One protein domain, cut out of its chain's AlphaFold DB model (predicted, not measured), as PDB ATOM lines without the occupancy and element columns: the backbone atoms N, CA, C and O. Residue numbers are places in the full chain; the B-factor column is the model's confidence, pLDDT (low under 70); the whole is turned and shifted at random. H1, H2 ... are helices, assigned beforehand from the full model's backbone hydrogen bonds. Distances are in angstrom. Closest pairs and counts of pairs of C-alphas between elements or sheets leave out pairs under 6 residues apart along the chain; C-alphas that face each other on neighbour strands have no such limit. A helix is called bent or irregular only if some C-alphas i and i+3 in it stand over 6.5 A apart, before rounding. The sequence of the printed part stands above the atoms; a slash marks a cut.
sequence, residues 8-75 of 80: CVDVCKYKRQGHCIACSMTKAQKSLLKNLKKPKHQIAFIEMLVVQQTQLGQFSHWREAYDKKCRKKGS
ATOM      1  N   CYS A   8     -14.337  38.256  11.718       95.81
ATOM      2  CA  CYS A   8     -13.102  39.026  11.610       95.81
ATOM      3  C   CYS A   8     -11.940  38.304  12.317       95.81
ATOM      4  O   CYS A   8     -12.067  37.933  13.481       95.81
ATOM      5  N   VAL A   9     -10.796  38.169  11.643       94.75
ATOM      6  CA  VAL A   9      -9.536  37.619  12.198       94.75
ATOM      7  C   VAL A   9      -8.519  38.724  12.521       94.75
ATOM      8  O   VAL A   9      -7.315  38.523  12.481       94.75
ATOM      9  N   ASP A  10      -9.027  39.932  12.771       92.19
ATOM     10  CA  ASP A  10      -8.309  41.107  13.289       92.19
ATOM     11  C   ASP A  10      -7.163  41.677  12.424       92.19
ATOM     12  O   ASP A  10      -6.516  42.638  12.818       92.19
ATOM     13  N   VAL A  11      -7.004  41.214  11.177       93.88
ATOM     14  CA  VAL A  11      -6.041  41.776  10.202       93.88
ATOM     15  C   VAL A  11      -6.496  43.122   9.617       93.88
ATOM     16  O   VAL A  11      -5.719  44.065   9.539       93.88
ATOM     17  N   CYS A  12      -7.754  43.209   9.166       95.25
ATOM     18  CA  CYS A  12      -8.413  44.428   8.659       95.25
ATOM     19  C   CYS A  12      -7.619  45.277   7.642       95.25
ATOM     20  O   CYS A  12      -7.699  46.504   7.658       95.25
ATOM     21  N   LYS A  13      -6.890  44.630   6.724       96.50
ATOM     22  CA  LYS A  13      -6.190  45.288   5.606       96.50
ATOM     23  C   LYS A  13      -7.040  45.199   4.331       96.50
ATOM     24  O   LYS A  13      -7.105  44.140   3.711       96.50
ATOM     25  N   TYR A  14      -7.699  46.294   3.948       96.62
ATOM     26  CA  TYR A  14      -8.675  46.365   2.844       96.62
ATOM     27  C   TYR A  14      -8.029  46.677   1.482       96.62
ATOM     28  O   TYR A  14      -8.268  47.735   0.909       96.62
ATOM     29  N   LYS A  15      -7.164  45.787   0.981       94.94
ATOM     30  CA  LYS A  15      -6.381  46.024  -0.250       94.94
ATOM     31  C   LYS A  15      -6.940  45.350  -1.511       94.94
ATOM     32  O   LYS A  15      -6.489  45.667  -2.604       94.94
ATOM     33  N   ARG A  16      -7.910  44.435  -1.392       92.88
ATOM     34  CA  ARG A  16      -8.480  43.701  -2.539       92.88
ATOM     35  C   ARG A  16      -9.777  44.368  -2.994       92.88
ATOM     36  O   ARG A  16     -10.844  43.928  -2.593       92.88
ATOM     37  N   GLN A  17      -9.689  45.475  -3.735       93.88
ATOM     38  CA  GLN A  17     -10.870  46.243  -4.185       93.88
ATOM     39  C   GLN A  17     -11.830  46.598  -3.022       93.88
ATOM     40  O   GLN A  17     -13.040  46.431  -3.104       93.88
ATOM     41  N   GLY A  18     -11.278  47.019  -1.877       95.69
ATOM     42  CA  GLY A  18     -12.059  47.327  -0.670       95.69
ATOM     43  C   GLY A  18     -12.382  46.130   0.236       95.69
ATOM     44  O   GLY A  18     -12.868  46.333   1.352       95.69
ATOM     45  N   HIS A  19     -12.052  44.901  -0.170       97.62
ATOM     46  CA  HIS A  19     -12.158  43.696   0.655       97.62
ATOM     47  C   HIS A  19     -10.914  43.479   1.529       97.62
ATOM     48  O   HIS A  19      -9.767  43.696   1.116       97.62
ATOM     49  N   CYS A  20     -11.144  43.031   2.764       97.88
ATOM     50  CA  CYS A  20     -10.097  42.624   3.694       97.88
ATOM     51  C   CYS A  20      -9.357  41.396   3.157       97.88
ATOM     52  O   CYS A  20      -9.982  40.389   2.836       97.88
ATOM     53  N   ILE A  21      -8.025  41.437   3.157       96.12
ATOM     54  CA  ILE A  21      -7.182  40.350   2.630       96.12
ATOM     55  C   ILE A  21      -7.316  39.029   3.401       96.12
ATOM     56  O   ILE A  21      -6.937  37.999   2.872       96.12
ATOM     57  N   ALA A  22      -7.847  39.050   4.632       96.31
ATOM     58  CA  ALA A  22      -7.886  37.871   5.501       96.31
ATOM     59  C   ALA A  22      -9.290  37.288   5.732       96.31
ATOM     60  O   ALA A  22      -9.418  36.115   6.053       96.31
ATOM     61  N   CYS A  23     -10.353  38.086   5.610       97.00
ATOM     62  CA  CYS A  23     -11.727  37.605   5.818       97.00
ATOM     63  C   CYS A  23     -12.685  37.974   4.684       97.00
ATOM     64  O   CYS A  23     -13.874  37.694   4.787       97.00
ATOM     65  N   SER A  24     -12.196  38.629   3.630       97.62
ATOM     66  CA  SER A  24     -12.943  39.218   2.513       97.62
ATOM     67  C   SER A  24     -13.907  40.349   2.877       97.62
ATOM     68  O   SER A  24     -14.323  41.078   1.992       97.62
ATOM     69  N   MET A  25     -14.241  40.582   4.147       97.81
ATOM     70  CA  MET A  25     -15.194  41.640   4.497       97.81
ATOM     71  C   MET A  25     -14.736  43.020   4.006       97.81
ATOM     72  O   MET A  25     -13.569  43.377   4.178       97.81
ATOM     73  N   THR A  26     -15.656  43.837   3.504       97.88
ATOM     74  CA  THR A  26     -15.432  45.277   3.324       97.88
ATOM     75  C   THR A  26     -15.530  46.026   4.658       97.88
ATOM     76  O   THR A  26     -16.006  45.500   5.673       97.88
ATOM     77  N   LYS A  27     -15.085  47.288   4.691       96.50
ATOM     78  CA  LYS A  27     -15.233  48.144   5.884       96.50
ATOM     79  C   LYS A  27     -16.712  48.358   6.240       96.50
ATOM     80  O   LYS A  27     -17.067  48.284   7.417       96.50
ATOM     81  N   ALA A  28     -17.570  48.542   5.233       96.75
ATOM     82  CA  ALA A  28     -19.016  48.680   5.402       96.75
ATOM     83  C   ALA A  28     -19.646  47.398   5.965       96.75
ATOM     84  O   ALA A  28     -20.351  47.452   6.969       96.75
ATOM     85  N   GLN A  29     -19.291  46.235   5.412       97.19
ATOM     86  CA  GLN A  29     -19.698  44.922   5.923       97.19
ATOM     87  C   GLN A  29     -19.271  44.704   7.387       97.19
ATOM     88  O   GLN A  29     -20.049  44.201   8.198       97.19
ATOM     89  N   LYS A  30     -18.059  45.137   7.771       95.38
ATOM     90  CA  LYS A  30     -17.596  45.091   9.172       95.38
ATOM     91  C   LYS A  30     -18.418  45.983  10.093       95.38
ATOM     92  O   LYS A  30     -18.667  45.595  11.232       95.38
ATOM     93  N   SER A  31     -18.825  47.159   9.622       95.12
ATOM     94  CA  SER A  31     -19.716  48.045  10.373       95.12
ATOM     95  C   SER A  31     -21.111  47.430  10.523       95.12
ATOM     96  O   SER A  31     -21.608  47.309  11.642       95.12
ATOM     97  N   LEU A  32     -21.686  46.933   9.422       95.19
ATOM     98  CA  LEU A  32     -23.002  46.292   9.380       95.19
ATOM     99  C   LEU A  32     -23.111  45.144  10.388       95.19
ATOM    100  O   LEU A  32     -24.065  45.094  11.164       95.19
ATOM    101  N   LEU A  33     -22.106  44.265  10.445       93.50
ATOM    102  CA  LEU A  33     -22.112  43.127  11.361       93.50
ATOM    103  C   LEU A  33     -22.244  43.539  12.842       93.50
ATOM    104  O   LEU A  33     -22.899  42.836  13.606       93.50
ATOM    105  N   LYS A  34     -21.670  44.676  13.264       88.94
ATOM    106  CA  LYS A  34     -21.789  45.168  14.657       88.94
ATOM    107  C   LYS A  34     -23.235  45.516  15.034       88.94
ATOM    108  O   LYS A  34     -23.610  45.466  16.214       88.94
ATOM    109  N   ASN A  35     -24.037  45.863  14.030       93.25
ATOM    110  CA  ASN A  35     -25.436  46.240  14.182       93.25
ATOM    111  C   ASN A  35     -26.373  45.025  14.116       93.25
ATOM    112  O   ASN A  35     -27.488  45.094  14.625       93.25
ATOM    113  N   LEU A  36     -25.918  43.882  13.589       93.62
ATOM    114  CA  LEU A  36     -26.680  42.633  13.612       93.62
ATOM    115  C   LEU A  36     -26.727  42.058  15.034       93.62
ATOM    116  O   LEU A  36     -25.717  41.589  15.560       93.62
ATOM    117  N   LYS A  37     -27.907  42.089  15.663       90.06
ATOM    118  CA  LYS A  37     -28.119  41.572  17.031       90.06
ATOM    119  C   LYS A  37     -28.702  40.161  17.079       90.06
ATOM    120  O   LYS A  37     -28.462  39.441  18.042       90.06
ATOM    121  N   LYS A  38     -29.467  39.767  16.056       93.06
ATOM    122  CA  LYS A  38     -30.116  38.452  15.996       93.06
ATOM    123  C   LYS A  38     -29.114  37.390  15.513       93.06
ATOM    124  O   LYS A  38     -28.543  37.589  14.438       93.06
ATOM    125  N   PRO A  39     -28.951  36.254  16.221       92.94
ATOM    126  CA  PRO A  39     -28.042  35.180  15.810       92.94
ATOM    127  C   PRO A  39     -28.288  34.689  14.381       92.94
ATOM    128  O   PRO A  39     -27.344  34.573  13.612       92.94
ATOM    129  N   LYS A  40     -29.558  34.527  13.978       93.81
ATOM    130  CA  LYS A  40     -29.932  34.141  12.605       93.81
ATOM    131  C   LYS A  40     -29.323  35.064  11.541       93.81
ATOM    132  O   LYS A  40     -28.839  34.589  10.525       93.81
ATOM    133  N   HIS A  41     -29.314  36.378  11.779       95.19
ATOM    134  CA  HIS A  41     -28.738  37.332  10.825       95.19
ATOM    135  C   HIS A  41     -27.209  37.277  10.825       95.19
ATOM    136  O   HIS A  41     -26.589  37.464   9.785       95.19
ATOM    137  N   GLN A  42     -26.593  37.028  11.984       95.25
ATOM    138  CA  GLN A  42     -25.143  36.866  12.088       95.25
ATOM    139  C   GLN A  42     -24.674  35.606  11.349       95.25
ATOM    140  O   GLN A  42     -23.688  35.676  10.625       95.25
ATOM    141  N   ILE A  43     -25.404  34.494  11.482       95.25
ATOM    142  CA  ILE A  43     -25.139  33.238  10.766       95.25
ATOM    143  C   ILE A  43     -25.293  33.444   9.258       95.25
ATOM    144  O   ILE A  43     -24.332  33.222   8.529       95.25
ATOM    145  N   ALA A  44     -26.422  34.000   8.806       96.06
ATOM    146  CA  ALA A  44     -26.643  34.298   7.387       96.06
ATOM    147  C   ALA A  44     -25.559  35.225   6.801       96.06
ATOM    148  O   ALA A  44     -25.130  35.071   5.659       96.06
ATOM    149  N   PHE A  45     -25.066  36.183   7.593       97.00
ATOM    150  CA  PHE A  45     -23.951  37.034   7.189       97.00
ATOM    151  C   PHE A  45     -22.647  36.240   7.009       97.00
ATOM    152  O   PHE A  45     -21.884  36.521   6.087       97.00
ATOM    153  N   ILE A  46     -22.369  35.269   7.885       96.62
ATOM    154  CA  ILE A  46     -21.182  34.409   7.795       96.62
ATOM    155  C   ILE A  46     -21.284  33.471   6.586       96.62
ATOM    156  O   ILE A  46     -20.304  33.331   5.861       96.62
ATOM    157  N   GLU A  47     -22.454  32.893   6.323       96.94
ATOM    158  CA  GLU A  47     -22.710  32.071   5.130       96.94
ATOM    159  C   GLU A  47     -22.477  32.869   3.840       96.94
ATOM    160  O   GLU A  47     -21.713  32.445   2.971       96.94
ATOM    161  N   MET A  48     -23.043  34.078   3.749       97.31
ATOM    162  CA  MET A  48     -22.791  34.996   2.633       97.31
ATOM    163  C   MET A  48     -21.296  35.309   2.487       97.31
ATOM    164  O   MET A  48     -20.763  35.308   1.375       97.31
ATOM    165  N   LEU A  49     -20.592  35.524   3.604       97.25
ATOM    166  CA  LEU A  49     -19.158  35.798   3.587       97.25
ATOM    167  C   LEU A  49     -18.353  34.627   3.012       97.25
ATOM    168  O   LEU A  49     -17.384  34.861   2.295       97.25
ATOM    169  N   VAL A  50     -18.748  33.382   3.289       96.88
ATOM    170  CA  VAL A  50     -18.112  32.190   2.708       96.88
ATOM    171  C   VAL A  50     -18.310  32.152   1.195       96.88
ATOM    172  O   VAL A  50     -17.352  31.898   0.471       96.88
ATOM    173  N   VAL A  51     -19.509  32.470   0.698       96.94
ATOM    174  CA  VAL A  51     -19.751  32.576  -0.752       96.94
ATOM    175  C   VAL A  51     -18.857  33.657  -1.369       96.94
ATOM    176  O   VAL A  51     -18.188  33.404  -2.371       96.94
ATOM    177  N   GLN A  52     -18.761  34.830  -0.734       96.56
ATOM    178  CA  GLN A  52     -17.874  35.913  -1.170       96.56
ATOM    179  C   GLN A  52     -16.398  35.477  -1.210       96.56
ATOM    180  O   GLN A  52     -15.676  35.796  -2.154       96.56
ATOM    181  N   GLN A  53     -15.940  34.725  -0.206       96.88
ATOM    182  CA  GLN A  53     -14.583  34.174  -0.157       96.88
ATOM    183  C   GLN A  53     -14.317  33.171  -1.283       96.88
ATOM    184  O   GLN A  53     -13.229  33.197  -1.857       96.88
ATOM    185  N   THR A  54     -15.291  32.321  -1.616       96.12
ATOM    186  CA  THR A  54     -15.180  31.366  -2.728       96.12
ATOM    187  C   THR A  54     -15.005  32.089  -4.061       96.12
ATOM    188  O   THR A  54     -14.132  31.715  -4.836       96.12
ATOM    189  N   GLN A  55     -15.765  33.164  -4.301       95.81
ATOM    190  CA  GLN A  55     -15.677  33.942  -5.544       95.81
ATOM    191  C   GLN A  55     -14.365  34.739  -5.664       95.81
ATOM    192  O   GLN A  55     -13.801  34.854  -6.746       95.81
ATOM    193  N   LEU A  56     -13.848  35.280  -4.555       94.94
ATOM    194  CA  LEU A  56     -12.604  36.067  -4.550       94.94
ATOM    195  C   LEU A  56     -11.322  35.213  -4.475       94.94
ATOM    196  O   LEU A  56     -10.225  35.710  -4.762       94.94
ATOM    197  N   GLY A  57     -11.444  33.960  -4.029       94.44
ATOM    198  CA  GLY A  57     -10.340  33.024  -3.831       94.44
ATOM    199  C   GLY A  57      -9.329  33.443  -2.750       94.44
ATOM    200  O   GLY A  57      -9.338  34.566  -2.244       94.44
ATOM    201  N   GLN A  58      -8.403  32.536  -2.419       92.06
ATOM    202  CA  GLN A  58      -7.296  32.759  -1.465       92.06
ATOM    203  C   GLN A  58      -7.718  33.053  -0.006       92.06
ATOM    204  O   GLN A  58      -7.065  33.821   0.691       92.06
ATOM    205  N   PHE A  59      -8.789  32.420   0.484       95.38
ATOM    206  CA  PHE A  59      -9.250  32.553   1.878       95.38
ATOM    207  C   PHE A  59      -9.281  31.221   2.649       95.38
ATOM    208  O   PHE A  59      -9.933  31.122   3.683       95.38
ATOM    209  N   SER A  60      -8.573  30.183   2.191       91.50
ATOM    210  CA  SER A  60      -8.559  28.860   2.844       91.50
ATOM    211  C   SER A  60      -8.135  28.925   4.319       91.50
ATOM    212  O   SER A  60      -8.783  28.313   5.166       91.50
ATOM    213  N   HIS A  61      -7.144  29.763   4.648       93.50
ATOM    214  CA  HIS A  61      -6.678  29.988   6.023       93.50
ATOM    215  C   HIS A  61      -7.772  30.518   6.969       93.50
ATOM    216  O   HIS A  61      -7.644  30.462   8.191       93.50
ATOM    217  N   TRP A  62      -8.842  31.112   6.423       96.94
ATOM    218  CA  TRP A  62      -9.841  31.811   7.221       96.94
ATOM    219  C   TRP A  62     -10.711  30.819   7.988       96.94
ATOM    220  O   TRP A  62     -11.057  31.091   9.136       96.94
ATOM    221  N   ARG A  63     -11.016  29.656   7.394       94.12
ATOM    222  CA  ARG A  63     -11.856  28.627   8.026       94.12
ATOM    223  C   ARG A  63     -11.225  28.100   9.310       94.12
ATOM    224  O   ARG A  63     -11.883  28.097  10.344       94.12
ATOM    225  N   GLU A  64      -9.942  27.742   9.266       94.62
ATOM    226  CA  GLU A  64      -9.200  27.269  10.443       94.62
ATOM    227  C   GLU A  64      -9.121  28.351  11.529       94.62
ATOM    228  O   GLU A  64      -9.399  28.102  12.705       94.62
ATOM    229  N   ALA A  65      -8.810  29.592  11.136       96.12
ATOM    230  CA  ALA A  65      -8.752  30.714  12.065       96.12
ATOM    231  C   ALA A  65     -10.115  30.997  12.724       96.12
ATOM    232  O   ALA A  65     -10.179  31.283  13.926       96.12
ATOM    233  N   TYR A  66     -11.207  30.917  11.958       96.50
ATOM    234  CA  TYR A  66     -12.557  31.126  12.468       96.50
ATOM    235  C   TYR A  66     -13.011  29.986  13.383       96.50
ATOM    236  O   TYR A  66     -13.569  30.254  14.448       96.50
ATOM    237  N   ASP A  67     -12.698  28.737  13.039       95.19
ATOM    238  CA  ASP A  67     -13.000  27.577  13.877       95.19
ATOM    239  C   ASP A  67     -12.276  27.659  15.229       95.19
ATOM    240  O   ASP A  67     -12.903  27.608  16.292       95.19
ATOM    241  N   LYS A  68     -10.967  27.943  15.212       95.25
ATOM    242  CA  LYS A  68     -10.174  28.186  16.427       95.25
ATOM    243  C   LYS A  68     -10.766  29.308  17.281       95.25
ATOM    244  O   LYS A  68     -10.786  29.216  18.512       95.25
ATOM    245  N   LYS A  69     -11.272  30.372  16.648       94.88
ATOM    246  CA  LYS A  69     -11.941  31.481  17.341       94.88
ATOM    247  C   LYS A  69     -13.253  31.043  17.991       94.88
ATOM    248  O   LYS A  69     -13.507  31.447  19.127       94.88
ATOM    249  N   CYS A  70     -14.061  30.236  17.305       94.94
ATOM    250  CA  CYS A  70     -15.309  29.695  17.840       94.94
ATOM    251  C   CYS A  70     -15.049  28.819  19.069       94.94
ATOM    252  O   CYS A  70     -15.599  29.100  20.138       94.94
ATOM    253  N   ARG A  71     -14.093  27.884  18.969       93.50
ATOM    254  CA  ARG A  71     -13.642  27.039  20.090       93.50
ATOM    255  C   ARG A  71     -13.162  27.870  21.280       93.50
ATOM    256  O   ARG A  71     -13.641  27.683  22.392       93.50
ATOM    257  N   LYS A  72     -12.289  28.861  21.050       93.50
ATOM    258  CA  LYS A  72     -11.783  29.762  22.106       93.50
ATOM    259  C   LYS A  72     -12.897  30.552  22.806       93.50
ATOM    260  O   LYS A  72     -12.736  30.957  23.953       93.50
ATOM    261  N   LYS A  73     -14.003  30.828  22.113       91.69
ATOM    262  CA  LYS A  73     -15.159  31.555  22.653       91.69
ATOM    263  C   LYS A  73     -16.238  30.636  23.233       91.69
ATOM    264  O   LYS A  73     -17.235  31.164  23.715       91.69
ATOM    265  N   GLY A  74     -16.055  29.313  23.184       92.06
ATOM    266  CA  GLY A  74     -17.054  28.343  23.635       92.06
ATOM    267  C   GLY A  74     -18.365  28.418  22.848       92.06
ATOM    268  O   GLY A  74     -19.422  28.118  23.393       92.06
ATOM    269  N   SER A  75     -18.319  28.878  21.593       91.06
ATOM    270  CA  SER A  75     -19.491  28.939  20.715       91.06
ATOM    271  C   SER A  75     -19.370  27.868  19.637       91.06
ATOM    272  O   SER A  75     -18.282  27.734  19.068       91.06
TER     273      SER A  75
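Overview. This is residues 8 to 75 of the 80 residues of the protein "DUF1289 domain-containing protein" of Amylibacter kogurei (UniProt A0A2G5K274). Three helices run back and forth lengthwise around an unnamed N-terminal stretch, with the long H2 between H1 and H3 and the contacts among the helices few. Residues 8 to 26 loop through the open side across from H2, between H1 and H3, and reach in toward the middle of the domain. The printed part has 68 residues with three named helices in the order H1, H2, H3 and no named strand; its class is all helix. It is compact, with a radius of gyration of the C-alphas of 11.7 A, and its C-alphas span 31 by 24 by 20 A.

Arrangement. The longest helix is H2, residues 39 to 56. H1, residues 27 to 35, is close to H2 but not clearly touching it, with 2 pairs of C-alphas within 8 A. The closest C-alphas of these two helices are those of Leu 33 and Gln 42, 7.0 A apart. H1 and H2 run opposite ways at a shallow tilt of 16 degrees, and their centres are 12.7 A apart. H3, residues 60 to 72, and H2 are near each other: no pair of their C-alphas is within 8 A, but 5 pairs are within 10 A. H1 and H3 are apart. In H2 every O i to N i+4 pair is within hydrogen-bond range; in H1 3 of 5 such pairs are, and in H3 8 of 9.

Along the chain. H2 has 18 residues, Pro 39 to Leu 56, and measures 25.6 A from first to last C-alpha; C-alpha 39 is at (-28.042, 35.180, 15.810). H1 has 9 residues, Lys 27 to Asn 35, and measures 13.3 A, beginning with C-alpha 27 at (-15.233, 48.144, 5.884). H3 has 13 residues, Ser 60 to Lys 72, and measures 19.6 A, ending with C-alpha 72 at (-11.783, 29.762, 22.106). H3 is neither bent nor irregular, but only just: C-alphas 60 and 63 are 6.1 A apart. No helix is bent.

Size, cuts and confidence. The two C-alphas farthest apart are those of Gln 17 and Gly 74, 33.7 A. The first and last printed C-alphas, those of Cys 8 and Ser 75, are 15.0 A apart. The printed part runs from residue 8 to residue 75 of a chain of 80 residues and has no cut. The link from H1 to H2 and the link from H2 to H3 are both tight, with 3 residues each. The long stretch with no named element is residues 8 to 26, 19 residues whose C-alphas lie 4 to 16 A from the mean of all C-alphas. The mean pLDDT of the printed part is 95.1, and no printed residue is under 70.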